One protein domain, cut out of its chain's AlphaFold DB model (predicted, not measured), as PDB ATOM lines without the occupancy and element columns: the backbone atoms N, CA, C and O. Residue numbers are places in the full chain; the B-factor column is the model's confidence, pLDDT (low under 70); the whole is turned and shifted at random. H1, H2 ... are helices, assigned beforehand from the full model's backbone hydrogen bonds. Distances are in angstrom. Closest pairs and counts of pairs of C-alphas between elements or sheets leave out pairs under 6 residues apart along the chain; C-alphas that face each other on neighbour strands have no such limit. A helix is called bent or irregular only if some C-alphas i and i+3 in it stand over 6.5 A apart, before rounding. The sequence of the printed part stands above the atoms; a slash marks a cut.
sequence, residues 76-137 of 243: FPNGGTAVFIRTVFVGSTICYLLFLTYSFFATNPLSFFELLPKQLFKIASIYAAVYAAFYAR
ATOM      1  N   PHE A  76     139.862 121.881 137.846       90.62
ATOM      2  CA  PHE A  76     141.187 121.436 137.420       90.62
ATOM      3  C   PHE A  76     141.688 120.277 138.292       90.62
ATOM      4  O   PHE A  76     141.635 120.383 139.517       90.62
ATOM      5  N   PRO A  77     142.235 119.199 137.697       90.50
ATOM      6  CA  PRO A  77     142.939 118.161 138.449       90.50
ATOM      7  C   PRO A  77     144.095 118.747 139.264       90.50
ATOM      8  O   PRO A  77     144.793 119.647 138.782       90.50
ATOM      9  N   ASN A  78     144.357 118.207 140.456       92.19
ATOM     10  CA  ASN A  78     145.409 118.719 141.333       92.19
ATOM     11  C   ASN A  78     146.807 118.546 140.722       92.19
ATOM     12  O   ASN A  78     147.367 117.460 140.740       92.19
ATOM     13  N   GLY A  79     147.379 119.605 140.145       93.44
ATOM     14  CA  GLY A  79     148.770 119.654 139.686       93.44
ATOM     15  C   GLY A  79     149.177 121.052 139.243       93.44
ATOM     16  O   GLY A  79     148.566 122.020 139.681       93.44
ATOM     17  N   GLY A  80     150.178 121.167 138.361       94.19
ATOM     18  CA  GLY A  80     150.810 122.453 138.019       94.19
ATOM     19  C   GLY A  80     149.838 123.591 137.682       94.19
ATOM     20  O   GLY A  80     149.946 124.669 138.256       94.19
ATOM     21  N   THR A  81     148.836 123.345 136.829       94.38
ATOM     22  CA  THR A  81     147.812 124.351 136.487       94.38
ATOM     23  C   THR A  81     146.993 124.788 137.703       94.38
ATOM     24  O   THR A  81     146.815 125.983 137.920       94.38
ATOM     25  N   ALA A  82     146.522 123.843 138.523       95.31
ATOM     26  CA  ALA A  82     145.769 124.161 139.734       95.31
ATOM     27  C   ALA A  82     146.639 124.927 140.745       95.31
ATOM     28  O   ALA A  82     146.183 125.919 141.304       95.31
ATOM     29  N   VAL A  83     147.900 124.516 140.926       96.56
ATOM     30  CA  VAL A  83     148.886 125.218 141.765       96.56
ATOM     31  C   VAL A  83     149.052 126.661 141.293       96.56
ATOM     32  O   VAL A  83     148.893 127.575 142.094       96.56
ATOM     33  N   PHE A  84     149.280 126.879 139.997       97.06
ATOM     34  CA  PHE A  84     149.466 128.213 139.433       97.06
ATOM     35  C   PHE A  84     148.243 129.122 139.628       97.06
ATOM     36  O   PHE A  84     148.384 130.238 140.126       97.06
ATOM     37  N   ILE A  85     147.031 128.656 139.294       94.81
ATOM     38  CA  ILE A  85     145.810 129.470 139.449       94.81
ATOM     39  C   ILE A  85     145.575 129.804 140.929       94.81
ATOM     40  O   ILE A  85     145.261 130.950 141.260       94.81
ATOM     41  N   ARG A  86     145.788 128.838 141.835       94.56
ATOM     42  CA  ARG A  86     145.711 129.069 143.286       94.56
ATOM     43  C   ARG A  86     146.739 130.097 143.741       94.56
ATOM     44  O   ARG A  86     146.392 130.985 144.511       94.56
ATOM     45  N   THR A  87     147.971 130.040 143.235       96.19
ATOM     46  CA  THR A  87     148.989 131.060 143.512       96.19
ATOM     47  C   THR A  87     148.528 132.445 143.095       96.19
ATOM     48  O   THR A  87     148.665 133.376 143.883       96.19
ATOM     49  N   VAL A  88     147.960 132.591 141.895       93.69
ATOM     50  CA  VAL A  88     147.481 133.892 141.418       93.69
ATOM     51  C   VAL A  88     146.362 134.422 142.307       93.69
ATOM     52  O   VAL A  88     146.429 135.567 142.754       93.69
ATOM     53  N   PHE A  89     145.366 133.591 142.618       93.62
ATOM     54  CA  PHE A  89     144.234 133.988 143.450       93.62
ATOM     55  C   PHE A  89     144.659 134.346 144.883       93.62
ATOM     56  O   PHE A  89     144.347 135.430 145.380       93.62
ATOM     57  N   VAL A  90     145.408 133.461 145.547       90.56
ATOM     58  CA  VAL A  90     145.830 133.653 146.942       90.56
ATOM     59  C   VAL A  90     146.869 134.764 147.057       90.56
ATOM     60  O   VAL A  90     146.752 135.620 147.931       90.56
ATOM     61  N   GLY A  91     147.837 134.819 146.138       91.69
ATOM     62  CA  GLY A  91     148.820 135.899 146.064       91.69
ATOM     63  C   GLY A  91     148.162 137.265 145.863       91.69
ATOM     64  O   GLY A  91     148.477 138.204 146.595       91.69
ATOM     65  N   SER A  92     147.187 137.366 144.949       87.44
ATOM     66  CA  SER A  92     146.388 138.587 144.750       87.44
ATOM     67  C   SER A  92     145.611 138.972 146.002       87.44
ATOM     68  O   SER A  92     145.620 140.137 146.388       87.44
ATOM     69  N   THR A  93     144.983 137.998 146.668       82.88
ATOM     70  CA  THR A  93     144.211 138.224 147.896       82.88
ATOM     71  C   THR A  93     145.100 138.781 149.010       82.88
ATOM     72  O   THR A  93     144.752 139.786 149.624       82.88
ATOM     73  N   ILE A  94     146.285 138.198 149.228       86.12
ATOM     74  CA  ILE A  94     147.256 138.692 150.216       86.12
ATOM     75  C   ILE A  94     147.716 140.110 149.858       86.12
ATOM     76  O   ILE A  94     147.698 140.993 150.713       86.12
ATOM     77  N   CYS A  95     148.089 140.355 148.598       86.88
ATOM     78  CA  CYS A  95     148.526 141.682 148.155       86.88
ATOM     79  C   CYS A  95     147.426 142.737 148.337       86.88
ATOM     80  O   CYS A  95     147.708 143.846 148.785       86.88
ATOM     81  N   TYR A  96     146.174 142.383 148.037       82.62
ATOM     82  CA  TYR A  96     145.020 143.256 148.217       82.62
ATOM     83  C   TYR A  96     144.770 143.582 149.695       82.62
ATOM     84  O   TYR A  96     144.605 144.749 150.040       82.62
ATOM     85  N   LEU A  97     144.823 142.590 150.589       79.44
ATOM     86  CA  LEU A  97     144.675 142.815 152.034       79.44
ATOM     87  C   LEU A  97     145.797 143.692 152.605       79.44
ATOM     88  O   LEU A  97     145.536 144.581 153.418       79.44
ATOM     89  N   LEU A  98     147.038 143.490 152.153       84.38
ATOM     90  CA  LEU A  98     148.165 144.348 152.526       84.38
ATOM     91  C   LEU A  98     147.973 145.782 152.021       84.38
ATOM     92  O   LEU A  98     148.233 146.726 152.764       84.38
ATOM     93  N   PHE A  99     147.476 145.955 150.794       82.94
ATOM     94  CA  PHE A  99     147.157 147.269 150.239       82.94
ATOM     95  C   PHE A  99     146.036 147.975 151.013       82.94
ATOM     96  O   PHE A  99     146.171 149.157 151.325       82.94
ATOM     97  N   LEU A 100     144.959 147.264 151.372       76.62
ATOM     98  CA  LEU A 100     143.879 147.811 152.202       76.62
ATOM     99  C   LEU A 100     144.397 148.249 153.571       76.62
ATOM    100  O   LEU A 100     144.094 149.350 154.021       76.62
ATOM    101  N   THR A 101     145.223 147.412 154.201       76.44
ATOM    102  CA  THR A 101     145.836 147.722 155.497       76.44
ATOM    103  C   THR A 101     146.720 148.963 155.386       76.44
ATOM    104  O   THR A 101     146.578 149.892 156.172       76.44
ATOM    105  N   TYR A 102     147.583 149.028 154.370       82.06
ATOM    106  CA  TYR A 102     148.418 150.202 154.111       82.06
ATOM    107  C   TYR A 102     147.581 151.470 153.899       82.06
ATOM    108  O   TYR A 102     147.862 152.495 154.514       82.06
ATOM    109  N   SER A 103     146.531 151.391 153.081       74.50
ATOM    110  CA  SER A 103     145.664 152.531 152.760       74.50
ATOM    111  C   SER A 103     144.889 153.038 153.975       74.50
ATOM    112  O   SER A 103     144.683 154.239 154.099       74.50
ATOM    113  N   PHE A 104     144.490 152.145 154.885       75.69
ATOM    114  CA  PHE A 104     143.778 152.508 156.111       75.69
ATOM    115  C   PHE A 104     144.649 153.304 157.094       75.69
ATOM    116  O   PHE A 104     144.145 154.180 157.792       75.69
ATOM    117  N   PHE A 105     145.955 153.019 157.146       79.56
ATOM    118  CA  PHE A 105     146.889 153.681 158.065       79.56
ATOM    119  C   PHE A 105     147.701 154.820 157.426       79.56
ATOM    120  O   PHE A 105     148.386 155.554 158.140       79.56
ATOM    121  N   ALA A 106     147.660 154.981 156.102       80.69
ATOM    122  CA  ALA A 106     148.408 156.020 155.403       80.69
ATOM    123  C   ALA A 106     147.705 157.383 155.490       80.69
ATOM    124  O   ALA A 106     146.526 157.515 155.179       80.69
ATOM    125  N   THR A 107     148.462 158.429 155.828       80.00
ATOM    126  CA  THR A 107     147.976 159.820 155.820       80.00
ATOM    127  C   THR A 107     147.749 160.365 154.410       80.00
ATOM    128  O   THR A 107     146.888 161.214 154.224       80.00
ATOM    129  N   ASN A 108     148.490 159.857 153.419       80.88
ATOM    130  CA  ASN A 108     148.316 160.147 151.994       80.88
ATOM    131  C   ASN A 108     148.412 158.829 151.203       80.88
ATOM    132  O   ASN A 108     149.517 158.439 150.809       80.88
ATOM    133  N   PRO A 109     147.302 158.092 151.020       76.88
ATOM    134  CA  PRO A 109     147.336 156.812 150.329       76.88
ATOM    135  C   PRO A 109     147.675 157.016 148.848       76.88
ATOM    136  O   PRO A 109     146.972 157.716 148.124       76.88
ATOM    137  N   LEU A 110     148.761 156.385 148.396       78.62
ATOM    138  CA  LEU A 110     149.066 156.270 146.970       78.62
ATOM    139  C   LEU A 110     148.036 155.368 146.290       78.62
ATOM    140  O   LEU A 110     147.571 154.386 146.878       78.62
ATOM    141  N   SER A 111     147.736 155.651 145.024       80.38
ATOM    142  CA  SER A 111     146.923 154.740 144.226       80.38
ATOM    143  C   SER A 111     147.646 153.402 144.031       80.38
ATOM    144  O   SER A 111     148.880 153.321 144.021       80.38
ATOM    145  N   PHE A 112     146.879 152.325 143.841       73.00
ATOM    146  CA  PHE A 112     147.438 150.988 143.618       73.00
ATOM    147  C   PHE A 112     148.463 150.973 142.470       73.00
ATOM    148  O   PHE A 112     149.534 150.382 142.601       73.00
ATOM    149  N   PHE A 113     148.176 151.686 141.377       78.06
ATOM    150  CA  PHE A 113     149.047 151.751 140.201       78.06
ATOM    151  C   PHE A 113     150.354 152.518 140.444       78.06
ATOM    152  O   PHE A 113     151.363 152.197 139.822       78.06
ATOM    153  N   GLU A 114     150.380 153.470 141.374       84.62
ATOM    154  CA  GLU A 114     151.611 154.171 141.768       84.62
ATOM    155  C   GLU A 114     152.470 153.345 142.729       84.62
ATOM    156  O   GLU A 114     153.701 153.454 142.732       84.62
ATOM    157  N   LEU A 115     151.830 152.520 143.562       82.12
ATOM    158  CA  LEU A 115     152.511 151.653 144.519       82.12
ATOM    159  C   LEU A 115     153.092 150.403 143.843       82.12
ATOM    160  O   LEU A 115     154.163 149.934 144.234       82.12
ATOM    161  N   LEU A 116     152.411 149.890 142.816       77.31
ATOM    162  CA  LEU A 116     152.760 148.659 142.111       77.31
ATOM    163  C   LEU A 116     154.219 148.620 141.607       77.31
ATOM    164  O   LEU A 116     154.939 147.703 142.011       77.31
ATOM    165  N   PRO A 117     154.725 149.591 140.814       86.50
ATOM    166  CA  PRO A 117     156.114 149.557 140.351       86.50
ATOM    167  C   PRO A 117     157.116 149.707 141.504       86.50
ATOM    168  O   PRO A 117     158.191 149.113 141.466       86.50
ATOM    169  N   LYS A 118     156.758 150.441 142.567       90.06
ATOM    170  CA  LYS A 118     157.625 150.669 143.737       90.06
ATOM    171  C   LYS A 118     157.758 149.436 144.633       90.06
ATOM    172  O   LYS A 118     158.739 149.316 145.362       90.06
ATOM    173  N   GLN A 119     156.773 148.536 144.615       90.94
ATOM    174  CA  GLN A 119     156.735 147.339 145.463       90.94
ATOM    175  C   GLN A 119     156.837 146.034 144.663       90.94
ATOM    176  O   GLN A 119     156.651 144.961 145.239       90.94
ATOM    177  N   LEU A 120     157.163 146.099 143.366       89.56
ATOM    178  CA  LEU A 120     157.142 144.947 142.461       89.56
ATOM    179  C   LEU A 120     157.932 143.751 143.006       89.56
ATOM    180  O   LEU A 120     157.424 142.635 143.005       89.56
ATOM    181  N   PHE A 121     159.135 143.975 143.544       94.00
ATOM    182  CA  PHE A 121     159.959 142.902 144.111       94.00
ATOM    183  C   PHE A 121     159.313 142.232 145.337       94.00
ATOM    184  O   PHE A 121     159.378 141.012 145.497       94.00
ATOM    185  N   LYS A 122     158.641 143.011 146.196       91.69
ATOM    186  CA  LYS A 122     157.934 142.469 147.368       91.69
ATOM    187  C   LYS A 122     156.703 141.677 146.948       91.69
ATOM    188  O   LYS A 122     156.475 140.591 147.467       91.69
ATOM    189  N   ILE A 123     155.951 142.190 145.976       90.62
ATOM    190  CA  ILE A 123     154.805 141.486 145.392       90.62
ATOM    191  C   ILE A 123     155.279 140.174 144.758       90.62
ATOM    192  O   ILE A 123     154.751 139.118 145.087       90.62
ATOM    193  N   ALA A 124     156.332 140.204 143.940       92.88
ATOM    194  CA  ALA A 124     156.912 139.003 143.342       92.88
ATOM    195  C   ALA A 124     157.338 137.975 144.405       92.88
ATOM    196  O   ALA A 124     157.085 136.784 144.243       92.88
ATOM    197  N   SER A 125     157.905 138.432 145.527       95.56
ATOM    198  CA  SER A 125     158.287 137.570 146.652       95.56
ATOM    199  C   SER A 125     157.077 136.900 147.321       95.56
ATOM    200  O   SER A 125     157.156 135.724 147.669       95.56
ATOM    201  N   ILE A 126     155.940 137.599 147.452       93.00
ATOM    202  CA  ILE A 126     154.680 137.011 147.948       93.00
ATOM    203  C   ILE A 126     154.215 135.896 147.009       93.00
ATOM    204  O   ILE A 126     153.928 134.789 147.461       93.00
ATOM    205  N   TYR A 127     154.182 136.152 145.700       94.56
ATOM    206  CA  TYR A 127     153.777 135.145 144.717       94.56
ATOM    207  C   TYR A 127     154.718 133.939 144.710       94.56
ATOM    208  O   TYR A 127     154.246 132.805 144.691       94.56
ATOM    209  N   ALA A 128     156.031 134.168 144.784       96.62
ATOM    210  CA  ALA A 128     157.022 133.102 144.864       96.62
ATOM    211  C   ALA A 128     156.828 132.240 146.122       96.62
ATOM    212  O   ALA A 128     156.825 131.015 146.025       96.62
ATOM    213  N   ALA A 129     156.596 132.859 147.284       95.19
ATOM    214  CA  ALA A 129     156.349 132.145 148.535       95.19
ATOM    215  C   ALA A 129     155.050 131.322 148.490       95.19
ATOM    216  O   ALA A 129     155.048 130.147 148.857       95.19
ATOM    217  N   VAL A 130     153.956 131.904 147.987       94.75
ATOM    218  CA  VAL A 130     152.668 131.203 147.830       94.75
ATOM    219  C   VAL A 130     152.794 130.045 146.837       94.75
ATOM    220  O   VAL A 130     152.294 128.951 147.097       94.75
ATOM    221  N   TYR A 131     153.479 130.257 145.709       97.62
ATOM    222  CA  TYR A 131     153.756 129.204 144.731       97.62
ATOM    223  C   TYR A 131     154.560 128.065 145.345       97.62
ATOM    224  O   TYR A 131     154.148 126.911 145.244       97.62
ATOM    225  N   ALA A 132     155.663 128.384 146.024       97.62
ATOM    226  CA  ALA A 132     156.503 127.394 146.681       97.62
ATOM    227  C   ALA A 132     155.707 126.571 147.705       97.62
ATOM    228  O   ALA A 132     155.828 125.349 147.720       97.62
ATOM    229  N   ALA A 133     154.838 127.206 148.501       93.81
ATOM    230  CA  ALA A 133     153.997 126.515 149.477       93.81
ATOM    231  C   ALA A 133     152.995 125.544 148.823       93.81
ATOM    232  O   ALA A 133     152.904 124.380 149.226       93.81
ATOM    233  N   PHE A 134     152.262 125.980 147.792       93.88
ATOM    234  CA  PHE A 134     151.318 125.101 147.092       93.88
ATOM    235  C   PHE A 134     152.016 123.990 146.315       93.88
ATOM    236  O   PHE A 134     151.541 122.854 146.317       93.88
ATOM    237  N   TYR A 135     153.148 124.298 145.685       97.19
ATOM    238  CA  TYR A 135     153.936 123.313 144.964       97.19
ATOM    239  C   TYR A 135     154.522 122.264 145.913       97.19
ATOM    240  O   TYR A 135     154.406 121.071 145.644       97.19
ATOM    241  N   ALA A 136     155.068 122.676 147.062       96.62
ATOM    242  CA  ALA A 136     155.567 121.757 148.084       96.62
ATOM    243  C   ALA A 136     154.465 120.817 148.596       96.62
ATOM    244  O   ALA A 136     154.680 119.607 148.683       96.62
ATOM    245  N   ARG A 137     153.259 121.345 148.861       93.50
ATOM    246  CA  ARG A 137     152.101 120.516 149.227       93.50
ATOM    247  C   ARG A 137     151.755 119.519 148.122       93.50
ATOM    248  O   ARG A 137     151.622 118.337 148.413       93.50
TER     249      ARG A 137
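What this domain is: This is residues 76 to 137 of the 243 residues of an uncharacterized protein of Fibrobacter sp. UWR4 (UniProt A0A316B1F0). This is a long helical hairpin, in which H1 runs most of the length and H2 folds back along it, with a kink of 81 degrees near residue 119 setting off its first turns at the loop end. The printed part has 62 residues, with two named helices in the order H1, H2 and no named strand, and its class is all helix. It is a loose rod, with a radius of gyration of the C-alphas of 13.7 A and spans of 45 by 18 by 16 A.

Where its parts are: Find C-alpha 80 at (150.810, 122.453, 138.019); from there H1, residues 80 to 105, runs 37.3 A. H2, residues 112 to 137, runs 31.3 A to C-alpha 137 at (152.101, 120.516, 149.227). H2 is irregular: C-alphas 118 and 121 are 8.1 A apart.

How they stand to each other: Look at Gly 91 and Tyr 127, whose C-alphas, 5.2 A apart, are the closest of H1 and H2. The two helices touch and form a hairpin. They run opposite ways at a steep tilt of 42 degrees, H2's line being a rough one. Every O i to N i+4 pair is within hydrogen-bond range in H1, and 18 of 22 in H2.

The domain as a whole: The C-alphas farthest apart, of Pro 77 and Thr 107, are 45.4 A apart. The link from H1 to H2 is short, and the printed part has no cut. The mean pLDDT of the printed part is 88.3, and no printed residue is under 70.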